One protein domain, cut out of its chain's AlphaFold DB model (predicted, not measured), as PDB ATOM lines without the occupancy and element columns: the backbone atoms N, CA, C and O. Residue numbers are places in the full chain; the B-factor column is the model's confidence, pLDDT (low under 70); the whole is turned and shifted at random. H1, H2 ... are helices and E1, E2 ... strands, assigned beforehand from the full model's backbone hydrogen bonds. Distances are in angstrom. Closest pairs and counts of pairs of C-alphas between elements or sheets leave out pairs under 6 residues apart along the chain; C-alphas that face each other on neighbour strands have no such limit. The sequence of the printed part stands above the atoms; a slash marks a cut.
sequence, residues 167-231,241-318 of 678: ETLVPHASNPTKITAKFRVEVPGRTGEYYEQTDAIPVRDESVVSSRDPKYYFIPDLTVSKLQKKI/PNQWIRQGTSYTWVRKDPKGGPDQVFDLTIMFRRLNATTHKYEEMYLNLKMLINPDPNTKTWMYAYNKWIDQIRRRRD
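What this domain is: This is residues 167 to 231 and 241 to 318 of the 678 residues of an uncharacterized protein of Phaeosphaeria nodorum (strain SN15 / ATCC MYA-4574 / FGSC 10173) (UniProt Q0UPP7). A long hairpin sheet of three strands, E1 to E3, stands over a small hairpin, E6 and E7, with one helix, H1, beyond that hairpin; a second small hairpin, E4 and E5, lies off to one side, and residues 206 to 213 stick out as a free loop. The 143 printed residues hold seven named strands, E1 to E7, then H1, in a mixed class, with under half of the residues in named elements. The three sheets, E1 - E2 - E3, E4 - E5 and E6 - E7, are antiparallel. The whole is only just compact, close to loose, with a radius of gyration of the C-alphas of 17.1 A and spans of 52 by 38 by 32 A.

Where its parts are: E1, residues 167 to 171, begins at C-alpha 167 (-86.005, 78.483, 37.214). E2 is residues 178 to 187, 28.3 A, and E3 is residues 190 to 202, 33.2 A, which bends by 51 degrees at residue 193. E4 is residues 252 to 255, E5 264 to 267, E6 271 to 275 and E7 282 to 286. H1, residues 300 to 317, 26.1 A, ends at C-alpha 317 (-97.356, 75.364, 18.991).

How they stand to each other: E1, E2 and E3 form a meander, each strand the antiparallel neighbour of the one before; N 168 and O 182 are 2.9 A apart, N 181 and O 199 2.8 A. The closest C-alphas of E2 and E6 are those of Phe 183 and Phe 272, 8.0 A. In the hairpin E6 and E7, N 274 and O 283 are 2.8 A apart. The closest C-alphas of E7 and H1, Tyr 286 and Ile 313, are 7.2 A apart. In the hairpin E4 and E5, N 253 and O 266 are 2.9 A apart; H1 is apart from both strands. Every O i to N i+4 pair of H1 is within hydrogen-bond range.

The domain as a whole: The C-alphas of Ser 211 and Pro 241, the farthest apart, are 52.0 A apart. Residues 232 to 240 are not printed; C-alphas 231 and 241 are 8.3 A apart. The link from E7 to H1 is long. The mean pLDDT of the printed part is 71.5, with residues 199 to 221 and 270 to 287 among those under 70.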
ATOM      1  N   GLU A 167     -84.963  77.518  37.579       66.12
ATOM      2  CA  GLU A 167     -86.005  78.483  37.214       66.12
ATOM      3  C   GLU A 167     -86.224  79.431  38.396       66.12
ATOM      4  O   GLU A 167     -86.096  79.031  39.555       66.12
ATOM      5  N   THR A 168     -86.575  80.686  38.132       73.44
ATOM      6  CA  THR A 168     -87.057  81.614  39.160       73.44
ATOM      7  C   THR A 168     -88.135  82.509  38.562       73.44
ATOM      8  O   THR A 168     -87.944  83.075  37.491       73.44
ATOM      9  N   LEU A 169     -89.273  82.626  39.243       68.44
ATOM     10  CA  LEU A 169     -90.386  83.489  38.850       68.44
ATOM     11  C   LEU A 169     -90.479  84.636  39.859       68.44
ATOM     12  O   LEU A 169     -90.536  84.386  41.061       68.44
ATOM     13  N   VAL A 170     -90.483  85.877  39.376       76.00
ATOM     14  CA  VAL A 170     -90.526  87.097  40.199       76.00
ATOM     15  C   VAL A 170     -91.629  88.013  39.657       76.00
ATOM     16  O   VAL A 170     -91.712  88.163  38.439       76.00
ATOM     17  N   PRO A 171     -92.482  88.642  40.486       70.75
ATOM     18  CA  PRO A 171     -93.420  89.660  40.012       70.75
ATOM     19  C   PRO A 171     -92.698  90.767  39.230       70.75
ATOM     20  O   PRO A 171     -91.607  91.194  39.607       70.75
ATOM     21  N   HIS A 172     -93.275  91.223  38.118       75.69
ATOM     22  CA  HIS A 172     -92.626  92.215  37.264       75.69
ATOM     23  C   HIS A 172     -92.690  93.606  37.913       75.69
ATOM     24  O   HIS A 172     -93.766  94.188  38.042       75.69
ATOM     25  N   ALA A 173     -91.527  94.157  38.283       77.31
ATOM     26  CA  ALA A 173     -91.392  95.311  39.182       77.31
ATOM     27  C   ALA A 173     -92.290  96.525  38.860       77.31
ATOM     28  O   ALA A 173     -92.813  97.152  39.774       77.31
ATOM     29  N   SER A 174     -92.497  96.841  37.577       78.12
ATOM     30  CA  SER A 174     -93.314  97.978  37.122       78.12
ATOM     31  C   SER A 174     -94.673  97.598  36.516       78.12
ATOM     32  O   SER A 174     -95.345  98.451  35.942       78.12
ATOM     33  N   ASN A 175     -95.089  96.325  36.578       72.25
ATOM     34  CA  ASN A 175     -96.375  95.905  36.015       72.25
ATOM     35  C   ASN A 175     -96.962  94.681  36.754       72.25
ATOM     36  O   ASN A 175     -96.508  93.562  36.510       72.25
ATOM     37  N   PRO A 176     -98.006  94.850  37.591       68.69
ATOM     38  CA  PRO A 176     -98.587  93.753  38.364       68.69
ATOM     39  C   PRO A 176     -99.321  92.709  37.508       68.69
ATOM     40  O   PRO A 176     -99.569  91.608  37.991       68.69
ATOM     41  N   THR A 177     -99.636  92.997  36.237       59.94
ATOM     42  CA  THR A 177    -100.190  92.001  35.300       59.94
ATOM     43  C   THR A 177     -99.101  91.207  34.572       59.94
ATOM     44  O   THR A 177     -99.381  90.549  33.569       59.94
ATOM     45  N   LYS A 178     -97.850  91.226  35.060       66.75
ATOM     46  CA  LYS A 178     -96.730  90.440  34.519       66.75
ATOM     47  C   LYS A 178     -95.883  89.771  35.609       66.75
ATOM     48  O   LYS A 178     -95.733  90.269  36.722       66.75
ATOM     49  N   ILE A 179     -95.272  88.648  35.244       67.25
ATOM     50  CA  ILE A 179     -94.244  87.929  35.999       67.25
ATOM     51  C   ILE A 179     -92.989  87.874  35.129       67.25
ATOM     52  O   ILE A 179     -93.034  87.457  33.974       67.25
ATOM     53  N   THR A 180     -91.860  88.272  35.698       73.31
ATOM     54  CA  THR A 180     -90.538  88.089  35.111       73.31
ATOM     55  C   THR A 180     -90.059  86.670  35.414       73.31
ATOM     56  O   THR A 180     -89.806  86.318  36.568       73.31
ATOM     57  N   ALA A 181     -89.940  85.843  34.379       71.06
ATOM     58  CA  ALA A 181     -89.423  84.487  34.471       71.06
ATOM     59  C   ALA A 181     -87.945  84.453  34.080       71.06
ATOM     60  O   ALA A 181     -87.576  84.895  32.994       71.06
ATOM     61  N   LYS A 182     -87.100  83.910  34.957       75.38
ATOM     62  CA  LYS A 182     -85.675  83.679  34.719       75.38
ATOM     63  C   LYS A 182     -85.391  82.192  34.573       75.38
ATOM     64  O   LYS A 182     -85.758  81.393  35.440       75.38
ATOM     65  N   PHE A 183     -84.698  81.822  33.501       73.44
ATOM     66  CA  PHE A 183     -84.298  80.446  33.216       73.44
ATOM     67  C   PHE A 183     -82.783  80.361  33.090       73.44
ATOM     68  O   PHE A 183     -82.204  81.013  32.225       73.44
ATOM     69  N   ARG A 184     -82.150  79.536  33.931       76.88
ATOM     70  CA  ARG A 184     -80.698  79.351  33.960       76.88
ATOM     71  C   ARG A 184     -80.331  77.900  33.655       76.88
ATOM     72  O   ARG A 184     -80.705  76.981  34.391       76.88
ATOM     73  N   VAL A 185     -79.591  77.693  32.566       78.25
ATOM     74  CA  VAL A 185     -79.125  76.377  32.098       78.25
ATOM     75  C   VAL A 185     -77.621  76.404  31.872       78.25
ATOM     76  O   VAL A 185     -77.076  77.352  31.322       78.25
ATOM     77  N   GLU A 186     -76.953  75.360  32.344       78.12
ATOM     78  CA  GLU A 186     -75.498  75.228  32.308       78.12
ATOM     79  C   GLU A 186     -74.993  74.970  30.886       78.12
ATOM     80  O   GLU A 186     -75.628  74.251  30.106       78.12
ATOM     81  N   VAL A 187     -73.863  75.580  30.534       77.12
ATOM     82  CA  VAL A 187     -73.270  75.466  29.200       77.12
ATOM     83  C   VAL A 187     -72.711  74.046  29.015       77.12
ATOM     84  O   VAL A 187     -71.873  73.612  29.810       77.12
ATOM     85  N   PRO A 188     -73.114  73.293  27.970       72.50
ATOM     86  CA  PRO A 188     -72.609  71.940  27.755       72.50
ATOM     87  C   PRO A 188     -71.079  71.913  27.619       72.50
ATOM     88  O   PRO A 188     -70.521  72.486  26.687       72.50
ATOM     89  N   GLY A 189     -70.407  71.230  28.551       75.88
ATOM     90  CA  GLY A 189     -68.944  71.118  28.584       75.88
ATOM     91  C   GLY A 189     -68.206  72.256  29.301       75.88
ATOM     92  O   GLY A 189     -66.980  72.229  29.323       75.88
ATOM     93  N   ARG A 190     -68.906  73.225  29.910       73.75
ATOM     94  CA  ARG A 190     -68.296  74.294  30.721       73.75
ATOM     95  C   ARG A 190     -68.989  74.415  32.079       73.75
ATOM     96  O   ARG A 190     -69.938  75.177  32.246       73.75
ATOM     97  N   THR A 191     -68.521  73.629  33.047       77.44
ATOM     98  CA  THR A 191     -69.079  73.607  34.406       77.44
ATOM     99  C   THR A 191     -69.031  74.994  35.045       77.44
ATOM    100  O   THR A 191     -67.974  75.619  35.094       77.44
ATOM    101  N   GLY A 192     -70.171  75.471  35.542       75.88
ATOM    102  CA  GLY A 192     -70.292  76.792  36.166       75.88
ATOM    103  C   GLY A 192     -70.496  77.982  35.213       75.88
ATOM    104  O   GLY A 192     -70.864  79.056  35.694       75.88
ATOM    105  N   GLU A 193     -70.352  77.823  33.891       76.75
ATOM    106  CA  GLU A 193     -70.886  78.797  32.927       76.75
ATOM    107  C   GLU A 193     -72.372  78.507  32.662       76.75
ATOM    108  O   GLU A 193     -72.795  77.352  32.573       76.75
ATOM    109  N   TYR A 194     -73.191  79.551  32.514       75.56
ATOM    110  CA  TYR A 194     -74.632  79.405  32.306       75.56
ATOM    111  C   TYR A 194     -75.163  80.354  31.237       75.56
ATOM    112  O   TYR A 194     -74.811  81.531  31.200       75.56
ATOM    113  N   TYR A 195     -76.103  79.850  30.445       70.12
ATOM    114  CA  TYR A 195     -77.080  80.669  29.744       70.12
ATOM    115  C   TYR A 195     -78.144  81.142  30.737       70.12
ATOM    116  O   TYR A 195     -78.690  80.324  31.485       70.12
ATOM    117  N   GLU A 196     -78.474  82.432  30.708       75.06
ATOM    118  CA  GLU A 196     -79.637  82.998  31.394       75.06
ATOM    119  C   GLU A 196     -80.554  83.677  30.370       75.06
ATOM    120  O   GLU A 196     -80.092  84.468  29.553       75.06
ATOM    121  N   GLN A 197     -81.851  83.369  30.419       70.12
ATOM    122  CA  GLN A 197     -82.899  84.076  29.678       70.12
ATOM    123  C   GLN A 197     -83.895  84.675  30.672       70.12
ATOM    124  O   GLN A 197     -84.241  84.026  31.664       70.12
ATOM    125  N   THR A 198     -84.345  85.905  30.412       72.62
ATOM    126  CA  THR A 198     -85.320  86.632  31.238       72.62
ATOM    127  C   THR A 198     -86.510  87.065  30.380       72.62
ATOM    128  O   THR A 198     -86.370  87.964  29.558       72.62
ATOM    129  N   ASP A 199     -87.678  86.457  30.598       67.38
ATOM    130  CA  ASP A 199     -88.912  86.725  29.846       67.38
ATOM    131  C   ASP A 199     -89.946  87.461  30.715       67.38
ATOM    132  O   ASP A 199     -90.179  87.088  31.865       67.38
ATOM    133  N   ALA A 200     -90.635  88.465  30.162       67.31
ATOM    134  CA  ALA A 200     -91.769  89.124  30.817       67.31
ATOM    135  C   ALA A 200     -93.099  88.483  30.375       67.31
ATOM    136  O   ALA A 200     -93.635  88.796  29.309       67.31
ATOM    137  N   ILE A 201     -93.633  87.585  31.201       64.00
ATOM    138  CA  ILE A 201     -94.821  86.768  30.918       64.00
ATOM    139  C   ILE A 201     -96.072  87.448  31.504       64.00
ATOM    140  O   ILE A 201     -96.036  87.848  32.669       64.00
ATOM    141  N   PRO A 202     -97.193  87.581  30.769       59.84
ATOM    142  CA  PRO A 202     -98.452  88.055  31.342       59.84
ATOM    143  C   PRO A 202     -98.961  87.144  32.466       59.84
ATOM    144  O   PRO A 202     -98.978  85.920  32.334       59.84
ATOM    145  N   VAL A 203     -99.427  87.746  33.559       54.19
ATOM    146  CA  VAL A 203    -100.256  87.067  34.561       54.19
ATOM    147  C   VAL A 203    -101.573  86.675  33.894       54.19
ATOM    148  O   VAL A 203    -102.128  87.429  33.095       54.19
ATOM    149  N   ARG A 204    -102.072  85.479  34.216       50.94
ATOM    150  CA  ARG A 204    -103.375  85.003  33.748       50.94
ATOM    151  C   ARG A 204    -104.476  85.942  34.244       50.94
ATOM    152  O   ARG A 204    -104.673  86.066  35.448       50.94
ATOM    153  N   ASP A 205    -105.240  86.508  33.318       47.97
ATOM    154  CA  ASP A 205    -106.557  87.050  33.640       47.97
ATOM    155  C   ASP A 205    -107.505  85.874  33.925       47.97
ATOM    156  O   ASP A 205    -107.733  85.008  33.074       47.97
ATOM    157  N   GLU A 206    -108.010  85.796  35.156       50.34
ATOM    158  CA  GLU A 206    -108.907  84.720  35.583       50.34
ATOM    159  C   GLU A 206    -110.348  84.909  35.081       50.34
ATOM    160  O   GLU A 206    -111.106  83.940  35.058       50.34
ATOM    161  N   SER A 207    -110.709  86.111  34.616       47.38
ATOM    162  CA  SER A 207    -112.038  86.425  34.074       47.38
ATOM    163  C   SER A 207    -112.229  85.979  32.616       47.38
ATOM    164  O   SER A 207    -113.360  85.751  32.178       47.38
ATOM    165  N   VAL A 208    -111.140  85.800  31.857       46.47
ATOM    166  CA  VAL A 208    -111.190  85.480  30.420       46.47
ATOM    167  C   VAL A 208    -111.418  83.980  30.192       46.47
ATOM    168  O   VAL A 208    -110.498  83.194  29.954       46.47
ATOM    169  N   VAL A 209    -112.690  83.579  30.229       47.06
ATOM    170  CA  VAL A 209    -113.145  82.234  29.847       47.06
ATOM    171  C   VAL A 209    -113.314  82.152  28.325       47.06
ATOM    172  O   VAL A 209    -114.364  82.479  27.773       47.06
ATOM    173  N   SER A 210    -112.283  81.683  27.619       43.12
ATOM    174  CA  SER A 210    -112.354  81.425  26.175       43.12
ATOM    175  C   SER A 210    -113.328  80.278  25.863       43.12
ATOM    176  O   SER A 210    -113.077  79.127  26.223       43.12
ATOM    177  N   SER A 211    -114.413  80.566  25.145       50.03
ATOM    178  CA  SER A 211    -115.560  79.657  24.963       50.03
ATOM    179  C   SER A 211    -115.358  78.477  23.995       50.03
ATOM    180  O   SER A 211    -116.292  77.699  23.799       50.03
ATOM    181  N   ARG A 212    -114.174  78.325  23.377       46.69
ATOM    182  CA  ARG A 212    -113.882  77.237  22.415       46.69
ATOM    183  C   ARG A 212    -112.606  76.428  22.667       46.69
ATOM    184  O   ARG A 212    -112.645  75.235  22.392       46.69
ATOM    185  N   ASP A 213    -111.520  77.008  23.189       46.12
ATOM    186  CA  ASP A 213    -110.299  76.240  23.512       46.12
ATOM    187  C   ASP A 213    -109.480  76.868  24.672       46.12
ATOM    188  O   ASP A 213    -108.682  77.781  24.452       46.12
ATOM    189  N   PRO A 214    -109.696  76.438  25.932       47.88
ATOM    190  CA  PRO A 214    -109.108  77.073  27.112       47.88
ATOM    191  C   PRO A 214    -107.809  76.385  27.567       47.88
ATOM    192  O   PRO A 214    -107.851  75.515  28.449       47.88
ATOM    193  N   LYS A 215    -106.642  76.753  27.001       49.06
ATOM    194  CA  LYS A 215    -105.374  76.119  27.433       49.06
ATOM    195  C   LYS A 215    -104.043  76.893  27.440       49.06
ATOM    196  O   LYS A 215    -103.205  76.502  28.255       49.06
ATOM    197  N   TYR A 216    -103.799  77.914  26.608       50.34
ATOM    198  CA  TYR A 216    -102.435  78.464  26.416       50.34
ATOM    199  C   TYR A 216    -102.367  79.993  26.548       50.34
ATOM    200  O   TYR A 216    -102.991  80.708  25.772       50.34
ATOM    201  N   TYR A 217    -101.568  80.489  27.504       53.00
ATOM    202  CA  TYR A 217    -101.482  81.924  27.840       53.00
ATOM    203  C   TYR A 217    -100.184  82.631  27.415       53.00
ATOM    204  O   TYR A 217    -100.128  83.857  27.462       53.00
ATOM    205  N   PHE A 218     -99.140  81.902  27.003       52.41
ATOM    206  CA  PHE A 218     -97.889  82.522  26.551       52.41
ATOM    207  C   PHE A 218     -97.377  81.896  25.256       52.41
ATOM    208  O   PHE A 218     -97.103  80.699  25.170       52.41
ATOM    209  N   ILE A 219     -97.281  82.753  24.243       54.06
ATOM    210  CA  ILE A 219     -96.871  82.476  22.869       54.06
ATOM    211  C   ILE A 219     -95.948  83.660  22.514       54.06
ATOM    212  O   ILE A 219     -96.403  84.623  21.905       54.06
ATOM    213  N   PRO A 220     -94.669  83.661  22.958       58.72
ATOM    214  CA  PRO A 220     -93.735  84.751  22.649       58.72
ATOM    215  C   PRO A 220     -93.555  84.833  21.135       58.72
ATOM    216  O   PRO A 220     -93.590  83.786  20.480       58.72
ATOM    217  N   ASP A 221     -93.391  86.012  20.533       66.75
ATOM    218  CA  ASP A 221     -93.191  86.025  19.083       66.75
ATOM    219  C   ASP A 221     -91.864  85.346  18.708       66.75
ATOM    220  O   ASP A 221     -90.808  85.633  19.260       66.75
ATOM    221  N   LEU A 222     -91.948  84.417  17.757       74.12
ATOM    222  CA  LEU A 222     -90.821  83.638  17.249       74.12
ATOM    223  C   LEU A 222     -90.380  84.107  15.865       74.12
ATOM    224  O   LEU A 222     -89.563  83.441  15.229       74.12
ATOM    225  N   THR A 223     -90.940  85.208  15.354       76.31
ATOM    226  CA  THR A 223     -90.383  85.878  14.179       76.31
ATOM    227  C   THR A 223     -89.239  86.806  14.580       76.31
ATOM    228  O   THR A 223     -88.194  86.737  13.936       76.31
ATOM    229  N   VAL A 224     -89.359  87.534  15.700       78.75
ATOM    230  CA  VAL A 224     -88.260  88.345  16.267       78.75
ATOM    231  C   VAL A 224     -87.059  87.513  16.735       78.75
ATOM    232  O   VAL A 224     -85.926  87.910  16.492       78.75
ATOM    233  N   SER A 225     -87.264  86.313  17.298       78.94
ATOM    234  CA  SER A 225     -86.167  85.413  17.712       78.94
ATOM    235  C   SER A 225     -85.350  84.814  16.555       78.94
ATOM    236  O   SER A 225     -84.441  84.020  16.805       78.94
ATOM    237  N   LYS A 226     -85.676  85.115  15.288       85.88
ATOM    238  CA  LYS A 226     -84.934  84.610  14.124       85.88
ATOM    239  C   LYS A 226     -83.759  85.503  13.772       85.88
ATOM    240  O   LYS A 226     -83.883  86.717  13.655       85.88
ATOM    241  N   LEU A 227     -82.656  84.862  13.407       86.69
ATOM    242  CA  LEU A 227     -81.553  85.542  12.748       86.69
ATOM    243  C   LEU A 227     -81.990  86.015  11.365       86.69
ATOM    244  O   LEU A 227     -82.268  85.209  10.468       86.69
ATOM    245  N   GLN A 228     -82.012  87.333  11.179       79.94
ATOM    246  CA  GLN A 228     -82.102  87.938   9.859       79.94
ATOM    247  C   GLN A 228     -80.972  87.386   8.974       79.94
ATOM    248  O   GLN A 228     -79.814  87.331   9.391       79.94
ATOM    249  N   LYS A 229     -81.308  86.974   7.744       71.31
ATOM    250  CA  LYS A 229     -80.348  86.387   6.791       71.31
ATOM    251  C   LYS A 229     -79.116  87.292   6.641       71.31
ATOM    252  O   LYS A 229     -79.279  88.510   6.552       71.31
ATOM    253  N   LYS A 230     -77.914  86.702   6.549       66.75
ATOM    254  CA  LYS A 230     -76.679  87.433   6.209       66.75
ATOM    255  C   LYS A 230     -76.939  88.322   4.987       66.75
ATOM    256  O   LYS A 230     -77.352  87.829   3.933       66.75
ATOM    257  N   ILE A 231     -76.722  89.623   5.157       63.69
ATOM    258  CA  ILE A 231     -76.744  90.600   4.067       63.69
ATOM    259  C   ILE A 231     -75.584  90.214   3.150       63.69
ATOM    260  O   ILE A 231     -74.470  90.024   3.634       63.69
ATOM    261  N   PRO A 241     -67.731  93.494   6.021       63.34
ATOM    262  CA  PRO A 241     -68.909  92.641   6.048       63.34
ATOM    263  C   PRO A 241     -69.634  92.818   7.388       63.34
ATOM    264  O   PRO A 241     -69.018  92.755   8.449       63.34
ATOM    265  N   ASN A 242     -70.950  93.049   7.343       74.38
ATOM    266  CA  ASN A 242     -71.758  93.340   8.531       74.38
ATOM    267  C   ASN A 242     -72.030  92.062   9.350       74.38
ATOM    268  O   ASN A 242     -73.115  91.469   9.297       74.38
ATOM    269  N   GLN A 243     -70.976  91.604  10.021       82.69
ATOM    270  CA  GLN A 243     -70.915  90.404  10.839       82.69
ATOM    271  C   GLN A 243     -71.466  90.655  12.243       82.69
ATOM    272  O   GLN A 243     -71.472  91.771  12.757       82.69
ATOM    273  N   TRP A 244     -71.914  89.575  12.869       87.81
ATOM    274  CA  TRP A 244     -72.272  89.542  14.275       87.81
ATOM    275  C   TRP A 244     -71.005  89.434  15.124       87.81
ATOM    276  O   TRP A 244     -70.261  88.459  15.003       87.81
ATOM    277  N   ILE A 245     -70.797  90.401  16.011       88.69
ATOM    278  CA  ILE A 245     -69.691  90.453  16.968       88.69
ATOM    279  C   ILE A 245     -70.221  90.015  18.338       88.69
ATOM    280  O   ILE A 245     -71.256  90.500  18.796       88.69
ATOM    281  N   ARG A 246     -69.529  89.085  19.002       88.50
ATOM    282  CA  ARG A 246     -69.900  88.609  20.343       88.50
ATOM    283  C   ARG A 246     -69.540  89.656  21.400       88.50
ATOM    284  O   ARG A 246     -68.400  90.113  21.444       88.50
ATOM    285  N   GLN A 247     -70.480  89.997  22.279       86.94
ATOM    286  CA  GLN A 247     -70.253  90.974  23.346       86.94
ATOM    287  C   GLN A 247     -69.528  90.336  24.541       86.94
ATOM    288  O   GLN A 247     -70.148  89.837  25.486       86.94
ATOM    289  N   GLY A 248     -68.195  90.328  24.484       80.25
ATOM    290  CA  GLY A 248     -67.329  89.806  25.542       80.25
ATOM    291  C   GLY A 248     -67.590  88.327  25.849       80.25
ATOM    292  O   GLY A 248     -67.680  87.491  24.951       80.25
ATOM    293  N   THR A 249     -67.723  87.992  27.134       69.00
ATOM    294  CA  THR A 249     -68.029  86.625  27.594       69.00
ATOM    295  C   THR A 249     -69.506  86.245  27.464       69.00
ATOM    296  O   THR A 249     -69.820  85.052  27.503       69.00
ATOM    297  N   SER A 250     -70.416  87.208  27.269       70.62
ATOM    298  CA  SER A 250     -71.858  86.948  27.145       70.62
ATOM    299  C   SER A 250     -72.192  86.078  25.925       70.62
ATOM    300  O   SER A 250     -71.346  85.840  25.063       70.62
ATOM    301  N   TYR A 251     -73.435  85.607  25.826       75.31
ATOM    302  CA  TYR A 251     -73.951  84.945  24.618       75.31
ATOM    303  C   TYR A 251     -74.779  85.879  23.725       75.31
ATOM    304  O   TYR A 251     -75.441  85.417  22.795       75.31
ATOM    305  N   THR A 252     -74.696  87.182  23.997       84.56
ATOM    306  CA  THR A 252     -75.272  88.259  23.199       84.56
ATOM    307  C   THR A 252     -74.341  88.591  22.038       84.56
ATOM    308  O   THR A 252     -73.123  88.722  22.198       84.56
ATOM    309  N   TRP A 253     -74.922  88.754  20.855       90.00
ATOM    310  CA  TRP A 253     -74.229  89.171  19.643       90.00
ATOM    311  C   TRP A 253     -74.809  90.485  19.151       90.00
ATOM    312  O   TRP A 253     -76.020  90.685  19.194       90.00
ATOM    313  N   VAL A 254     -73.961  91.376  18.652       89.75
ATOM    314  CA  VAL A 254     -74.373  92.681  18.131       89.75
ATOM    315  C   VAL A 254     -73.801  92.877  16.737       89.75
ATOM    316  O   VAL A 254     -72.666  92.489  16.462       89.75
ATOM    317  N   ARG A 255     -74.586  93.482  15.849       88.50
ATOM    318  CA  ARG A 255     -74.111  94.006  14.565       88.50
ATOM    319  C   ARG A 255     -74.738  95.366  14.298       88.50
ATOM    320  O   ARG A 255     -75.859  95.622  14.736       88.50
ATOM    321  N   LYS A 256     -74.067  96.209  13.518       84.06
ATOM    322  CA  LYS A 256     -74.630  97.506  13.125       84.06
ATOM    323  C   LYS A 256     -75.829  97.304  12.202       84.06
ATOM    324  O   LYS A 256     -75.835  96.381  11.387       84.06
ATOM    325  N   ASP A 257     -76.858  98.140  12.291       81.00
ATOM    326  CA  ASP A 257     -77.948  98.059  11.316       81.00
ATOM    327  C   ASP A 257     -77.490  98.619   9.949       81.00
ATOM    328  O   ASP A 257     -76.960  99.730   9.884       81.00
ATOM    329  N   PRO A 258     -77.683  97.894   8.828       71.25
ATOM    330  CA  PRO A 258     -77.201  98.321   7.511       71.25
ATOM    331  C   PRO A 258     -77.885  99.578   6.952       71.25
ATOM    332  O   PRO A 258     -77.461 100.062   5.904       71.25
ATOM    333  N   LYS A 259     -78.952 100.079   7.587       79.38
ATOM    334  CA  LYS A 259     -79.656 101.312   7.206       79.38
ATOM    335  C   LYS A 259     -79.340 102.485   8.143       79.38
ATOM    336  O   LYS A 259     -79.978 103.525   8.018       79.38
ATOM    337  N   GLY A 260     -78.404 102.324   9.083       77.75
ATOM    338  CA  GLY A 260     -78.135 103.322  10.124       77.75
ATOM    339  C   GLY A 260     -79.201 103.372  11.224       77.75
ATOM    340  O   GLY A 260     -79.310 104.377  11.921       77.75
ATOM    341  N   GLY A 261     -80.006 102.312  11.369       81.38
ATOM    342  CA  GLY A 261     -80.866 102.122  12.538       81.38
ATOM    343  C   GLY A 261     -80.073 101.791  13.816       81.38
ATOM    344  O   GLY A 261     -78.842 101.731  13.783       81.38
ATOM    345  N   PRO A 262     -80.759 101.546  14.948       86.06
ATOM    346  CA  PRO A 262     -80.106 101.077  16.167       86.06
ATOM    347  C   PRO A 262     -79.429  99.720  15.936       86.06
ATOM    348  O   PRO A 262     -79.956  98.878  15.204       86.06
ATOM    349  N   ASP A 263     -78.283  99.504  16.586       86.38
ATOM    350  CA  ASP A 263     -77.527  98.253  16.502       86.38
ATOM    351  C   ASP A 263     -78.425  97.039  16.793       86.38
ATOM    352  O   ASP A 263     -79.160  96.982  17.782       86.38
ATOM    353  N   GLN A 264     -78.374  96.054  15.899       86.12
ATOM    354  CA  GLN A 264     -79.176  94.847  16.013       86.12
ATOM    355  C   GLN A 264     -78.537  93.923  17.047       86.12
ATOM    356  O   GLN A 264     -77.391  93.502  16.884       86.12
ATOM    357  N   VAL A 265     -79.307  93.570  18.075       87.00
ATOM    358  CA  VAL A 265     -78.921  92.613  19.116       87.00
ATOM    359  C   VAL A 265     -79.535  91.246  18.804       87.00
ATOM    360  O   VAL A 265     -80.708  91.148  18.441       87.00
ATOM    361  N   PHE A 266     -78.742  90.185  18.938       86.38
ATOM    362  CA  PHE A 266     -79.179  88.796  18.878       86.38
ATOM    363  C   PHE A 266     -78.782  88.067  20.160       86.38
ATOM    364  O   PHE A 266     -77.602  87.822  20.413       86.38
ATOM    365  N   ASP A 267     -79.795  87.656  20.917       81.12
ATOM    366  CA  ASP A 267     -79.655  86.756  22.053       81.12
ATOM    367  C   ASP A 267     -80.123  85.347  21.680       81.12
ATOM    368  O   ASP A 267     -81.168  85.147  21.046       81.12
ATOM    369  N   LEU A 268     -79.343  84.346  22.094       77.44
ATOM    370  CA  LEU A 268     -79.616  82.942  21.812       77.44
ATOM    371  C   LEU A 268     -80.872  82.472  22.562       77.44
ATOM    372  O   LEU A 268     -80.796  82.031  23.706       77.44
ATOM    373  N   THR A 269     -82.030  82.550  21.904       70.38
ATOM    374  CA  THR A 269     -83.327  82.242  22.524       70.38
ATOM    375  C   THR A 269     -83.420  80.756  22.885       70.38
ATOM    376  O   THR A 269     -83.442  79.888  22.007       70.38
ATOM    377  N   ILE A 270     -83.535  80.446  24.177       65.94
ATOM    378  CA  ILE A 270     -83.735  79.092  24.690       65.94
ATOM    379  C   ILE A 270     -85.215  78.905  25.026       65.94
ATOM    380  O   ILE A 270     -85.716  79.324  26.066       65.94
ATOM    381  N   MET A 271     -85.933  78.256  24.111       65.12
ATOM    382  CA  MET A 271     -87.389  78.133  24.155       65.12
ATOM    383  C   MET A 271     -87.905  77.190  25.244       65.12
ATOM    384  O   MET A 271     -88.285  76.037  25.015       65.12
ATOM    385  N   PHE A 272     -88.009  77.716  26.454       59.00
ATOM    386  CA  PHE A 272     -88.715  77.048  27.523       59.00
ATOM    387  C   PHE A 272     -90.231  77.305  27.428       59.00
ATOM    388  O   PHE A 272     -90.714  78.384  27.752       59.00
ATOM    389  N   ARG A 273     -90.964  76.216  27.157       60.66
ATOM    390  CA  ARG A 273     -92.313  75.906  27.671       60.66
ATOM    391  C   ARG A 273     -93.547  76.355  26.875       60.66
ATOM    392  O   ARG A 273     -93.594  77.389  26.218       60.66
ATOM    393  N   ARG A 274     -94.603  75.570  27.095       57.69
ATOM    394  CA  ARG A 274     -96.039  75.860  26.988       57.69
ATOM    395  C   ARG A 274     -96.591  75.947  28.420       57.69
ATOM    396  O   ARG A 274     -96.416  74.998  29.177       57.69
ATOM    397  N   LEU A 275     -97.282  77.017  28.818       52.78
ATOM    398  CA  LEU A 275     -98.002  77.039  30.107       52.78
ATOM    399  C   LEU A 275     -99.371  76.360  29.959       52.78
ATOM    400  O   LEU A 275    -100.178  76.819  29.152       52.78
ATOM    401  N   ASN A 276     -99.646  75.300  30.726       55.75
ATOM    402  CA  ASN A 276    -100.952  74.635  30.738       55.75
ATOM    403  C   ASN A 276    -101.892  75.309  31.754       55.75
ATOM    404  O   ASN A 276    -101.673  75.248  32.967       55.75
ATOM    405  N   ALA A 277    -102.975  75.903  31.243       49.72
ATOM    406  CA  ALA A 277    -103.997  76.607  32.024       49.72
ATOM    407  C   ALA A 277    -104.651  75.783  33.149       49.72
ATOM    408  O   ALA A 277    -105.115  76.357  34.130       49.72
ATOM    409  N   THR A 278    -104.737  74.455  33.009       49.56
ATOM    410  CA  THR A 278    -105.428  73.573  33.966       49.56
ATOM    411  C   THR A 278    -104.500  73.076  35.071       49.56
ATOM    412  O   THR A 278    -104.918  72.964  36.217       49.56
ATOM    413  N   THR A 279    -103.242  72.764  34.753       53.69
ATOM    414  CA  THR A 279    -102.286  72.231  35.742       53.69
ATOM    415  C   THR A 279    -101.469  73.320  36.434       53.69
ATOM    416  O   THR A 279    -100.766  73.008  37.395       53.69
ATOM    417  N   HIS A 280    -101.516  74.563  35.924       49.84
ATOM    418  CA  HIS A 280    -100.626  75.679  36.281       49.84
ATOM    419  C   HIS A 280     -99.131  75.312  36.187       49.84
ATOM    420  O   HIS A 280     -98.268  75.968  36.768       49.84
ATOM    421  N   LYS A 281     -98.817  74.253  35.434       49.22
ATOM    422  CA  LYS A 281     -97.463  73.766  35.196       49.22
ATOM    423  C   LYS A 281     -97.069  74.070  33.767       49.22
ATOM    424  O   LYS A 281     -97.879  74.059  32.840       49.22
ATOM    425  N   TYR A 282     -95.785  74.318  33.612       54.12
ATOM    426  CA  TYR A 282     -95.169  74.422  32.313       54.12
ATOM    427  C   TYR A 282     -94.873  73.027  31.746       54.12
ATOM    428  O   TYR A 282     -94.296  72.172  32.418       54.12
ATOM    429  N   GLU A 283     -95.258  72.820  30.495       53.91
ATOM    430  CA  GLU A 283     -95.077  71.605  29.701       53.91
ATOM    431  C   GLU A 283     -94.137  71.898  28.518       53.91
ATOM    432  O   GLU A 283     -93.904  73.057  28.186       53.91
ATOM    433  N   GLU A 284     -93.603  70.860  27.866       57.44
ATOM    434  CA  GLU A 284     -92.826  70.956  26.614       57.44
ATOM    435  C   GLU A 284     -91.660  71.978  26.616       57.44
ATOM    436  O   GLU A 284     -91.741  73.078  26.066       57.44
ATOM    437  N   MET A 285     -90.511  71.596  27.183       60.66
ATOM    438  CA  MET A 285     -89.262  72.355  27.017       60.66
ATOM    439  C   MET A 285     -88.678  72.123  25.614       60.66
ATOM    440  O   MET A 285     -88.182  71.034  25.316       60.66
ATOM    441  N   TYR A 286     -88.674  73.147  24.762       68.31
ATOM    442  CA  TYR A 286     -88.053  73.105  23.438       68.31
ATOM    443  C   TYR A 286     -86.575  73.497  23.543       68.31
ATOM    444  O   TYR A 286     -86.160  74.576  23.135       68.31
ATOM    445  N   LEU A 287     -85.770  72.593  24.103       69.50
ATOM    446  CA  LEU A 287     -84.329  72.760  24.307       69.50
ATOM    447  C   LEU A 287     -83.535  71.948  23.273       69.50
ATOM    448  O   LEU A 287     -83.775  70.754  23.101       69.50
ATOM    449  N   ASN A 288     -82.554  72.565  22.608       71.81
ATOM    450  CA  ASN A 288     -81.602  71.855  21.751       71.81
ATOM    451  C   ASN A 288     -80.166  72.213  22.142       71.81
ATOM    452  O   ASN A 288     -79.563  73.121  21.574       71.81
ATOM    453  N   LEU A 289     -79.614  71.462  23.100       74.94
ATOM    454  CA  LEU A 289     -78.266  71.677  23.639       74.94
ATOM    455  C   LEU A 289     -77.169  71.714  22.565       74.94
ATOM    456  O   LEU A 289     -76.174  72.402  22.753       74.94
ATOM    457  N   LYS A 290     -77.354  71.045  21.417       78.31
ATOM    458  CA  LYS A 290     -76.375  71.076  20.317       78.31
ATOM    459  C   LYS A 290     -76.293  72.434  19.609       78.31
ATOM    460  O   LYS A 290     -75.264  72.715  19.017       78.31
ATOM    461  N   MET A 291     -77.332  73.273  19.688       76.44
ATOM    462  CA  MET A 291     -77.264  74.668  19.218       76.44
ATOM    463  C   MET A 291     -76.507  75.571  20.199       76.44
ATOM    464  O   MET A 291     -76.017  76.618  19.793       76.44
ATOM    465  N   LEU A 292     -76.428  75.169  21.474       75.50
ATOM    466  CA  LEU A 292     -75.760  75.905  22.552       75.50
ATOM    467  C   LEU A 292     -74.257  75.575  22.663       75.50
ATOM    468  O   LEU A 292     -73.560  76.154  23.493       75.50
ATOM    469  N   ILE A 293     -73.755  74.629  21.866       81.19
ATOM    470  CA  ILE A 293     -72.321  74.344  21.754       81.19
ATOM    471  C   ILE A 293     -71.768  75.270  20.673       81.19
ATOM    472  O   ILE A 293     -72.165  75.152  19.518       81.19
ATOM    473  N   ASN A 294     -70.866  76.175  21.066       81.81
ATOM    474  CA  ASN A 294     -70.202  77.152  20.195       81.81
ATOM    475  C   ASN A 294     -71.167  77.840  19.198       81.81
ATOM    476  O   ASN A 294     -71.006  77.684  17.987       81.81
ATOM    477  N   PRO A 295     -72.194  78.566  19.687       85.69
ATOM    478  CA  PRO A 295     -73.127  79.271  18.816       85.69
ATOM    479  C   PRO A 295     -72.389  80.342  18.004       85.69
ATOM    480  O   PRO A 295     -71.748  81.203  18.597       85.69
ATOM    481  N   ASP A 296     -72.505  80.312  16.675       87.88
ATOM    482  CA  ASP A 296     -72.009  81.373  15.791       87.88
ATOM    483  C   ASP A 296     -73.082  81.769  14.754       87.88
ATOM    484  O   ASP A 296     -73.348  81.010  13.814       87.88
ATOM    485  N   PRO A 297     -73.695  82.961  14.881       87.44
ATOM    486  CA  PRO A 297     -74.681  83.465  13.927       87.44
ATOM    487  C   PRO A 297     -74.100  83.881  12.563       87.44
ATOM    488  O   PRO A 297     -74.881  84.118  11.637       87.44
ATOM    489  N   ASN A 298     -72.773  83.950  12.393       86.94
ATOM    490  CA  ASN A 298     -72.138  84.204  11.094       86.94
ATOM    491  C   ASN A 298     -72.105  82.940  10.217       86.94
ATOM    492  O   ASN A 298     -72.337  83.004   9.004       86.94
ATOM    493  N   THR A 299     -71.890  81.774  10.831       88.50
ATOM    494  CA  THR A 299     -71.869  80.468  10.168       88.50
ATOM    495  C   THR A 299     -73.230  80.129   9.551       88.50
ATOM    496  O   THR A 299     -74.216  79.806  10.219       88.50
ATOM    497  N   LYS A 300     -73.274  80.134   8.212       84.06
ATOM    498  CA  LYS A 300     -74.468  79.891   7.380       84.06
ATOM    499  C   LYS A 300     -75.224  78.605   7.741       84.06
ATOM    500  O   LYS A 300     -76.456  78.591   7.690       84.06
ATOM    501  N   THR A 301     -74.514  77.528   8.078       86.25
ATOM    502  CA  THR A 301     -75.105  76.228   8.443       86.25
ATOM    503  C   THR A 301     -75.790  76.284   9.810       86.25
ATOM    504  O   THR A 301     -76.933  75.837   9.922       86.25
ATOM    505  N   TRP A 302     -75.149  76.895  10.812       88.81
ATOM    506  CA  TRP A 302     -75.703  77.107  12.151       88.81
ATOM    507  C   TRP A 302     -76.892  78.078  12.114       88.81
ATOM    508  O   TRP A 302     -77.979  77.706  12.553       88.81
ATOM    509  N   MET A 303     -76.765  79.243  11.462       88.44
ATOM    510  CA  MET A 303     -77.871  80.199  11.265       88.44
ATOM    511  C   MET A 303     -79.093  79.539  10.597       88.44
ATOM    512  O   MET A 303     -80.233  79.745  11.020       88.44
ATOM    513  N   TYR A 304     -78.882  78.721   9.556       87.69
ATOM    514  CA  TYR A 304     -79.964  77.973   8.907       87.69
ATOM    515  C   TYR A 304     -80.595  76.937   9.849       87.69
ATOM    516  O   TYR A 304     -81.822  76.823   9.900       87.69
ATOM    517  N   ALA A 305     -79.782  76.194  10.603       85.94
ATOM    518  CA  ALA A 305     -80.254  75.182  11.539       85.94
ATOM    519  C   ALA A 305     -81.048  75.801  12.706       85.94
ATOM    520  O   ALA A 305     -82.130  75.306  13.028       85.94
ATOM    521  N   TYR A 306     -80.565  76.909  13.276       87.44
ATOM    522  CA  TYR A 306     -81.236  77.698  14.310       87.44
ATOM    523  C   TYR A 306     -82.585  78.241  13.815       87.44
ATOM    524  O   TYR A 306     -83.626  77.922  14.386       87.44
ATOM    525  N   ASN A 307     -82.615  78.950  12.680       88.00
ATOM    526  CA  ASN A 307     -83.865  79.479  12.120       88.00
ATOM    527  C   ASN A 307     -84.880  78.373  11.775       88.00
ATOM    528  O   ASN A 307     -86.085  78.548  11.968       88.00
ATOM    529  N   LYS A 308     -84.405  77.212  11.304       86.12
ATOM    530  CA  LYS A 308     -85.228  76.020  11.044       86.12
ATOM    531  C   LYS A 308     -85.788  75.402  12.330       86.12
ATOM    532  O   LYS A 308     -86.910  74.900  12.306       86.12
ATOM    533  N   TRP A 309     -85.036  75.439  13.428       84.44
ATOM    534  CA  TRP A 309     -85.472  74.994  14.753       84.44
ATOM    535  C   TRP A 309     -86.532  75.939  15.339       84.44
ATOM    536  O   TRP A 309     -87.600  75.464  15.717       84.44
ATOM    537  N   ILE A 310     -86.324  77.260  15.272       83.12
ATOM    538  CA  ILE A 310     -87.339  78.268  15.634       83.12
ATOM    539  C   ILE A 310     -88.627  78.086  14.805       83.12
ATOM    540  O   ILE A 310     -89.726  78.044  15.362       83.12
ATOM    541  N   ASP A 311     -88.526  77.871  13.484       82.56
ATOM    542  CA  ASP A 311     -89.694  77.528  12.655       82.56
ATOM    543  C   ASP A 311     -90.354  76.203  13.066       82.56
ATOM    544  O   ASP A 311     -91.577  76.096  13.032       82.56
ATOM    545  N   GLN A 312     -89.583  75.189  13.463       78.94
ATOM    546  CA  GLN A 312     -90.130  73.907  13.911       78.94
ATOM    547  C   GLN A 312     -90.915  74.034  15.225       78.94
ATOM    548  O   GLN A 312     -91.912  73.334  15.385       78.94
ATOM    549  N   ILE A 313     -90.510  74.926  16.134       75.81
ATOM    550  CA  ILE A 313     -91.263  75.218  17.364       75.81
ATOM    551  C   ILE A 313     -92.531  76.009  17.024       75.81
ATOM    552  O   ILE A 313     -93.627  75.616  17.427       75.81
ATOM    553  N   ARG A 314     -92.414  77.057  16.192       76.25
ATOM    554  CA  ARG A 314     -93.557  77.863  15.725       76.25
ATOM    555  C   ARG A 314     -94.657  76.999  15.095       76.25
ATOM    556  O   ARG A 314     -95.810  77.121  15.481       76.25
ATOM    557  N   ARG A 315     -94.292  76.067  14.207       73.06
ATOM    558  CA  ARG A 315     -95.228  75.124  13.557       73.06
ATOM    559  C   ARG A 315     -95.822  74.055  14.479       73.06
ATOM    560  O   ARG A 315     -96.763  73.386  14.075       73.06
ATOM    561  N   ARG A 316     -95.232  73.815  15.655       70.19
ATOM    562  CA  ARG A 316     -95.715  72.814  16.626       70.19
ATOM    563  C   ARG A 316     -96.663  73.405  17.661       70.19
ATOM    564  O   ARG A 316     -97.562  72.699  18.099       70.19
ATOM    565  N   ARG A 317     -96.463  74.669  18.048       65.00
ATOM    566  CA  ARG A 317     -97.356  75.364  18.991       65.00
ATOM    567  C   ARG A 317     -98.633  75.886  18.335       65.00
ATOM    568  O   ARG A 317     -99.654  76.000  18.999       65.00
ATOM    569  N   ASP A 318     -98.546  76.263  17.062       63.22
ATOM    570  CA  ASP A 318     -99.638  76.893  16.332       63.22
ATOM    571  C   ASP A 318    -100.600  75.823  15.798       63.22
ATOM    572  O   ASP A 318    -100.355  75.201  14.766       63.22
TER     573      ASP A 318